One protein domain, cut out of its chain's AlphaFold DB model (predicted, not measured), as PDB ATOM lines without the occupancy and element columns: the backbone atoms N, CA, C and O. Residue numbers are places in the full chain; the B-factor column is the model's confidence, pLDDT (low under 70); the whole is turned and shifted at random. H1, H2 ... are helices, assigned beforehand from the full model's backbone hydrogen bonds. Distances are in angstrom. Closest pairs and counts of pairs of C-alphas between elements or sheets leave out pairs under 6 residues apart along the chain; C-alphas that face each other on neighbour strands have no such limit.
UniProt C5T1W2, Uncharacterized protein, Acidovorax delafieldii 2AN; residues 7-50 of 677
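AT A GLANCE: This is residues 7 to 50 of the 677 residues of an uncharacterized protein of Acidovorax delafieldii 2AN (UniProt C5T1W2). Two helices, H2 and H4, lie side by side and run the same way, with the short helix H3 packing on H2 at a steep slant and reaching H4 over few contacts. The short helix H1 sits off to the other side of H2, meeting only its residues 16 to 19, so that H1 is at one end of the long axis and H3 at the other. The printed part has 44 residues with four named helices, in the order H1, H2, H3, H4, and no named strand; the class is all helix. The whole is compact, with a radius of gyration of the C-alphas of 10.0 A, and its outline is elongated, spanning 29 by 18 by 17 A.

HOW THE PARTS SIT: H2, residues 16 to 27, is the hub, touching three other helices. H4, residues 41 to 48, touches H2 with 10 pairs of C-alphas within 8 A, the closest being those of Asn 20 and Ala 45 at 6.1 A. The two run the same way at a shallow tilt of 28 degrees. H3, residues 31 to 36, touches H2 at residues 20 to 24 alone, and the closest C-alphas are those of Gly 24 and Val 31, 5.8 A apart. They run opposite ways at a steep tilt of 59 degrees. H3 and H4 form a helical hairpin and only just touch, with 3 pairs of C-alphas within 8 A. The closest are those of Val 31 and Ile 44, 7.3 A apart, and the helices run opposite ways at a steep tilt of 43 degrees. The helix packing is mostly crossed, but only just: one of these three pairs is at a shallow tilt. H1, residues 7 to 11, and H2 only just touch, and only at the corner by their link, with 3 pairs of C-alphas within 8 A; the closest are those of Ala 9 and Ile 19, 7.3 A apart. H1 is apart from H3 and from H4. In H1, H2, H3 and H4 every O i to N i+4 pair is within hydrogen-bond range.

IN THESE COORDINATES: H2 measures 15.9 A from C-alpha 16 at (272.083, 268.473, 231.596) to C-alpha 27 at (262.214, 276.318, 221.914). H4 measures 10.3 A and ends at C-alpha 48, at (262.073, 274.349, 229.887). H3 measures 8.6 A from first to last C-alpha. H1 measures 6.2 A and begins at C-alpha 7, at (265.321, 261.168, 230.501).

THE WHOLE: The two C-alphas farthest apart are those of Ala 12 and Ala 37, at 29.2 A. The printed part has no cut, and the links H1 to H2, H2 to H3 and H3 to H4 are tight. The mean pLDDT of the printed part is 79.8, and residues 49 to 50 are under 70.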
ATOM      1  N   ASP A   7     264.882 262.291 229.668       77.12
ATOM      2  CA  ASP A   7     265.321 261.168 230.501       77.12
ATOM      3  C   ASP A   7     266.033 260.104 229.660       77.12
ATOM      4  O   ASP A   7     267.038 259.539 230.100       77.12
ATOM      5  N   ALA A   8     265.569 259.874 228.428       80.88
ATOM      6  CA  ALA A   8     266.276 259.045 227.456       80.88
ATOM      7  C   ALA A   8     267.636 259.653 227.066       80.88
ATOM      8  O   ALA A   8     268.629 258.930 227.008       80.88
ATOM      9  N   ALA A   9     267.708 260.976 226.878       80.56
ATOM     10  CA  ALA A   9     268.962 261.673 226.582       80.56
ATOM     11  C   ALA A   9     269.972 261.574 227.741       80.56
ATOM     12  O   ALA A   9     271.134 261.235 227.520       80.56
ATOM     13  N   ARG A  10     269.529 261.753 228.993       82.25
ATOM     14  CA  ARG A  10     270.398 261.534 230.166       82.25
ATOM     15  C   ARG A  10     270.914 260.096 230.237       82.25
ATOM     16  O   ARG A  10     272.095 259.876 230.484       82.25
ATOM     17  N   LYS A  11     270.054 259.106 229.969       84.88
ATOM     18  CA  LYS A  11     270.456 257.685 229.913       84.88
ATOM     19  C   LYS A  11     271.447 257.384 228.787       84.88
ATOM     20  O   LYS A  11     272.245 256.463 228.930       84.88
ATOM     21  N   ALA A  12     271.414 258.152 227.701       83.19
ATOM     22  CA  ALA A  12     272.366 258.059 226.597       83.19
ATOM     23  C   ALA A  12     273.706 258.776 226.873       83.19
ATOM     24  O   ALA A  12     274.594 258.733 226.026       83.19
ATOM     25  N   GLY A  13     273.874 259.392 228.051       82.88
ATOM     26  CA  GLY A  13     275.135 259.992 228.496       82.88
ATOM     27  C   GLY A  13     275.281 261.489 228.220       82.88
ATOM     28  O   GLY A  13     276.352 262.032 228.477       82.88
ATOM     29  N   TYR A  14     274.234 262.163 227.735       83.31
ATOM     30  CA  TYR A  14     274.251 263.618 227.558       83.31
ATOM     31  C   TYR A  14     274.147 264.337 228.906       83.31
ATOM     32  O   TYR A  14     273.343 263.961 229.766       83.31
ATOM     33  N   SER A  15     274.946 265.389 229.078       85.19
ATOM     34  CA  SER A  15     274.906 266.232 230.273       85.19
ATOM     35  C   SER A  15     273.668 267.136 230.284       85.19
ATOM     36  O   SER A  15     273.115 267.483 229.237       85.19
ATOM     37  N   ASP A  16     273.232 267.566 231.472       80.06
ATOM     38  CA  ASP A  16     272.083 268.473 231.596       80.06
ATOM     39  C   ASP A  16     272.320 269.817 230.882       80.06
ATOM     40  O   ASP A  16     271.378 270.400 230.351       80.06
ATOM     41  N   ALA A  17     273.574 270.275 230.789       82.44
ATOM     42  CA  ALA A  17     273.933 271.479 230.044       82.44
ATOM     43  C   ALA A  17     273.687 271.321 228.533       82.44
ATOM     44  O   ALA A  17     273.085 272.201 227.919       82.44
ATOM     45  N   GLU A  18     274.079 270.183 227.951       84.75
ATOM     46  CA  GLU A  18     273.863 269.871 226.529       84.75
ATOM     47  C   GLU A  18     272.379 269.662 226.214       84.75
ATOM     48  O   GLU A  18     271.877 270.128 225.188       84.75
ATOM     49  N   ILE A  19     271.657 268.998 227.119       84.62
ATOM     50  CA  ILE A  19     270.210 268.807 227.005       84.62
ATOM     51  C   ILE A  19     269.495 270.159 227.050       84.62
ATOM     52  O   ILE A  19     268.631 270.422 226.213       84.62
ATOM     53  N   ASN A  20     269.872 271.033 227.985       84.06
ATOM     54  CA  ASN A  20     269.303 272.370 228.095       84.06
ATOM     55  C   ASN A  20     269.621 273.222 226.868       84.06
ATOM     56  O   ASN A  20     268.715 273.878 226.366       84.06
ATOM     57  N   ASP A  21     270.847 273.178 226.345       84.69
ATOM     58  CA  ASP A  21     271.233 273.925 225.142       84.69
ATOM     59  C   ASP A  21     270.429 273.468 223.918       84.69
ATOM     60  O   ASP A  21     269.897 274.297 223.175       84.69
ATOM     61  N   HIS A  22     270.256 272.154 223.747       83.00
ATOM     62  CA  HIS A  22     269.447 271.597 222.664       83.00
ATOM     63  C   HIS A  22     267.961 271.952 222.826       83.00
ATOM     64  O   HIS A  22     267.296 272.363 221.868       83.00
ATOM     65  N   MET A  23     267.401 271.797 224.028       80.88
ATOM     66  CA  MET A  23     266.004 272.150 224.299       80.88
ATOM     67  C   MET A  23     265.775 273.654 224.120       80.88
ATOM     68  O   MET A  23     264.794 274.050 223.490       80.88
ATOM     69  N   GLY A  24     266.711 274.483 224.579       81.31
ATOM     70  CA  GLY A  24     266.718 275.928 224.400       81.31
ATOM     71  C   GLY A  24     266.704 276.336 222.934       81.31
ATOM     72  O   GLY A  24     265.824 277.092 222.527       81.31
ATOM     73  N   GLN A  25     267.585 275.762 222.109       79.38
ATOM     74  CA  GLN A  25     267.573 275.990 220.659       79.38
ATOM     75  C   GLN A  25     266.242 275.581 220.020       79.38
ATOM     76  O   GLN A  25     265.682 276.342 219.233       79.38
ATOM     77  N   SER A  26     265.697 274.418 220.390       73.88
ATOM     78  CA  SER A  26     264.427 273.936 219.829       73.88
ATOM     79  C   SER A  26     263.214 274.795 220.220       73.88
ATOM     80  O   SER A  26     262.242 274.873 219.471       73.88
ATOM     81  N   LEU A  27     263.278 275.466 221.375       72.56
ATOM     82  CA  LEU A  27     262.214 276.318 221.914       72.56
ATOM     83  C   LEU A  27     262.452 277.819 221.665       72.56
ATOM     84  O   LEU A  27     261.593 278.630 222.012       72.56
ATOM     85  N   GLY A  28     263.586 278.194 221.062       75.19
ATOM     86  CA  GLY A  28     263.991 279.588 220.858       75.19
ATOM     87  C   GLY A  28     264.335 280.337 222.154       75.19
ATOM     88  O   GLY A  28     264.192 281.557 222.209       75.19
ATOM     89  N   PHE A  29     264.739 279.619 223.205       79.62
ATOM     90  CA  PHE A  29     265.124 280.165 224.507       79.62
ATOM     91  C   PHE A  29     266.650 280.331 224.605       79.62
ATOM     92  O   PHE A  29     267.400 279.393 224.334       79.62
ATOM     93  N   ASP A  30     267.114 281.523 225.004       84.19
ATOM     94  CA  ASP A  30     268.543 281.860 225.112       84.19
ATOM     95  C   ASP A  30     269.154 281.341 226.424       84.19
ATOM     96  O   ASP A  30     269.256 282.045 227.434       84.19
ATOM     97  N   VAL A  31     269.567 280.075 226.398       85.06
ATOM     98  CA  VAL A  31     270.187 279.388 227.539       85.06
ATOM     99  C   VAL A  31     271.521 280.029 227.930       85.06
ATOM    100  O   VAL A  31     271.819 280.161 229.117       85.06
ATOM    101  N   ALA A  32     272.303 280.497 226.955       83.19
ATOM    102  CA  ALA A  32     273.584 281.151 227.212       83.19
ATOM    103  C   ALA A  32     273.395 282.500 227.929       83.19
ATOM    104  O   ALA A  32     274.117 282.803 228.883       83.19
ATOM    105  N   GLY A  33     272.388 283.278 227.522       83.75
ATOM    106  CA  GLY A  33     271.972 284.499 228.208       83.75
ATOM    107  C   GLY A  33     271.499 284.242 229.641       83.75
ATOM    108  O   GLY A  33     271.903 284.964 230.555       83.75
ATOM    109  N   ALA A  34     270.720 283.178 229.867       83.31
ATOM    110  CA  ALA A  34     270.254 282.793 231.201       83.31
ATOM    111  C   ALA A  34     271.414 282.396 232.131       83.31
ATOM    112  O   ALA A  34     271.497 282.890 233.257       83.31
ATOM    113  N   ARG A  35     272.378 281.597 231.654       86.88
ATOM    114  CA  ARG A  35     273.588 281.287 232.440       86.88
ATOM    115  C   ARG A  35     274.383 282.548 232.772       86.88
ATOM    116  O   ARG A  35     274.822 282.724 233.905       86.88
ATOM    117  N   LYS A  36     274.520 283.472 231.814       85.94
ATOM    118  CA  LYS A  36     275.210 284.757 232.021       85.94
ATOM    119  C   LYS A  36     274.499 285.658 233.041       85.94
ATOM    120  O   LYS A  36     275.161 286.441 233.716       85.94
ATOM    121  N   ALA A  37     273.181 285.532 233.170       73.31
ATOM    122  CA  ALA A  37     272.375 286.212 234.182       73.31
ATOM    123  C   ALA A  37     272.393 285.517 235.562       73.31
ATOM    124  O   ALA A  37     271.766 286.016 236.494       73.31
ATOM    125  N   GLY A  38     273.129 284.408 235.712       81.88
ATOM    126  CA  GLY A  38     273.351 283.721 236.988       81.88
ATOM    127  C   GLY A  38     272.399 282.559 237.284       81.88
ATOM    128  O   GLY A  38     272.426 282.042 238.397       81.88
ATOM    129  N   TYR A  39     271.571 282.134 236.324       78.31
ATOM    130  CA  TYR A  39     270.688 280.976 236.500       78.31
ATOM    131  C   TYR A  39     271.461 279.658 236.378       78.31
ATOM    132  O   TYR A  39     272.290 279.500 235.477       78.31
ATOM    133  N   SER A  40     271.174 278.700 237.267       86.81
ATOM    134  CA  SER A  40     271.777 277.367 237.203       86.81
ATOM    135  C   SER A  40     271.117 276.507 236.117       86.81
ATOM    136  O   SER A  40     269.960 276.724 235.750       86.81
ATOM    137  N   ASP A  41     271.815 275.480 235.625       82.00
ATOM    138  CA  ASP A  41     271.238 274.539 234.650       82.00
ATOM    139  C   ASP A  41     270.002 273.801 235.197       82.00
ATOM    140  O   ASP A  41     269.115 273.425 234.431       82.00
ATOM    141  N   ALA A  42     269.890 273.647 236.520       75.31
ATOM    142  CA  ALA A  42     268.704 273.079 237.154       75.31
ATOM    143  C   ALA A  42     267.487 274.021 237.057       75.31
ATOM    144  O   ALA A  42     266.385 273.562 236.750       75.31
ATOM    145  N   ASP A  43     267.689 275.329 237.245       77.69
ATOM    146  CA  ASP A  43     266.630 276.342 237.118       77.69
ATOM    147  C   ASP A  43     266.151 276.459 235.667       77.69
ATOM    148  O   ASP A  43     264.951 276.506 235.386       77.69
ATOM    149  N   ILE A  44     267.102 276.435 234.730       81.06
ATOM    150  CA  ILE A  44     266.833 276.473 233.291       81.06
ATOM    151  C   ILE A  44     266.047 275.225 232.868       81.06
ATOM    152  O   ILE A  44     265.028 275.343 232.183       81.06
ATOM    153  N   ALA A  45     266.452 274.037 233.329       78.75
ATOM    154  CA  ALA A  45     265.735 272.793 233.062       78.75
ATOM    155  C   ALA A  45     264.307 272.816 233.633       78.75
ATOM    156  O   ALA A  45     263.374 272.350 232.978       78.75
ATOM    157  N   GLY A  46     264.118 273.377 234.834       71.06
ATOM    158  CA  GLY A  46     262.799 273.556 235.444       71.06
ATOM    159  C   GLY A  46     261.866 274.405 234.577       71.06
ATOM    160  O   GLY A  46     260.715 274.027 234.355       71.06
ATOM    161  N   GLN A  47     262.384 275.494 234.007       72.00
ATOM    162  CA  GLN A  47     261.613 276.382 233.141       72.00
ATOM    163  C   GLN A  47     261.295 275.745 231.781       72.00
ATOM    164  O   GLN A  47     260.160 275.835 231.311       72.00
ATOM    165  N   LEU A  48     262.253 275.036 231.175       73.25
ATOM    166  CA  LEU A  48     262.073 274.349 229.887       73.25
ATOM    167  C   LEU A  48     261.102 273.156 229.966       73.25
ATOM    168  O   LEU A  48     260.545 272.750 228.947       73.25
ATOM    169  N   ARG A  49     260.879 272.601 231.166       66.94
ATOM    170  CA  ARG A  49     259.959 271.477 231.421       66.94
ATOM    171  C   ARG A  49     258.530 271.903 231.770       66.94
ATOM    172  O   ARG A  49     257.661 271.038 231.874       66.94
ATOM    173  N   THR A  50     258.250 273.198 231.939       53.91
ATOM    174  CA  THR A  50     256.870 273.652 232.174       53.91
ATOM    175  C   THR A  50     256.028 273.505 230.895       53.91
ATOM    176  O   THR A  50     256.395 274.051 229.852       53.91
TER     177      THR A  50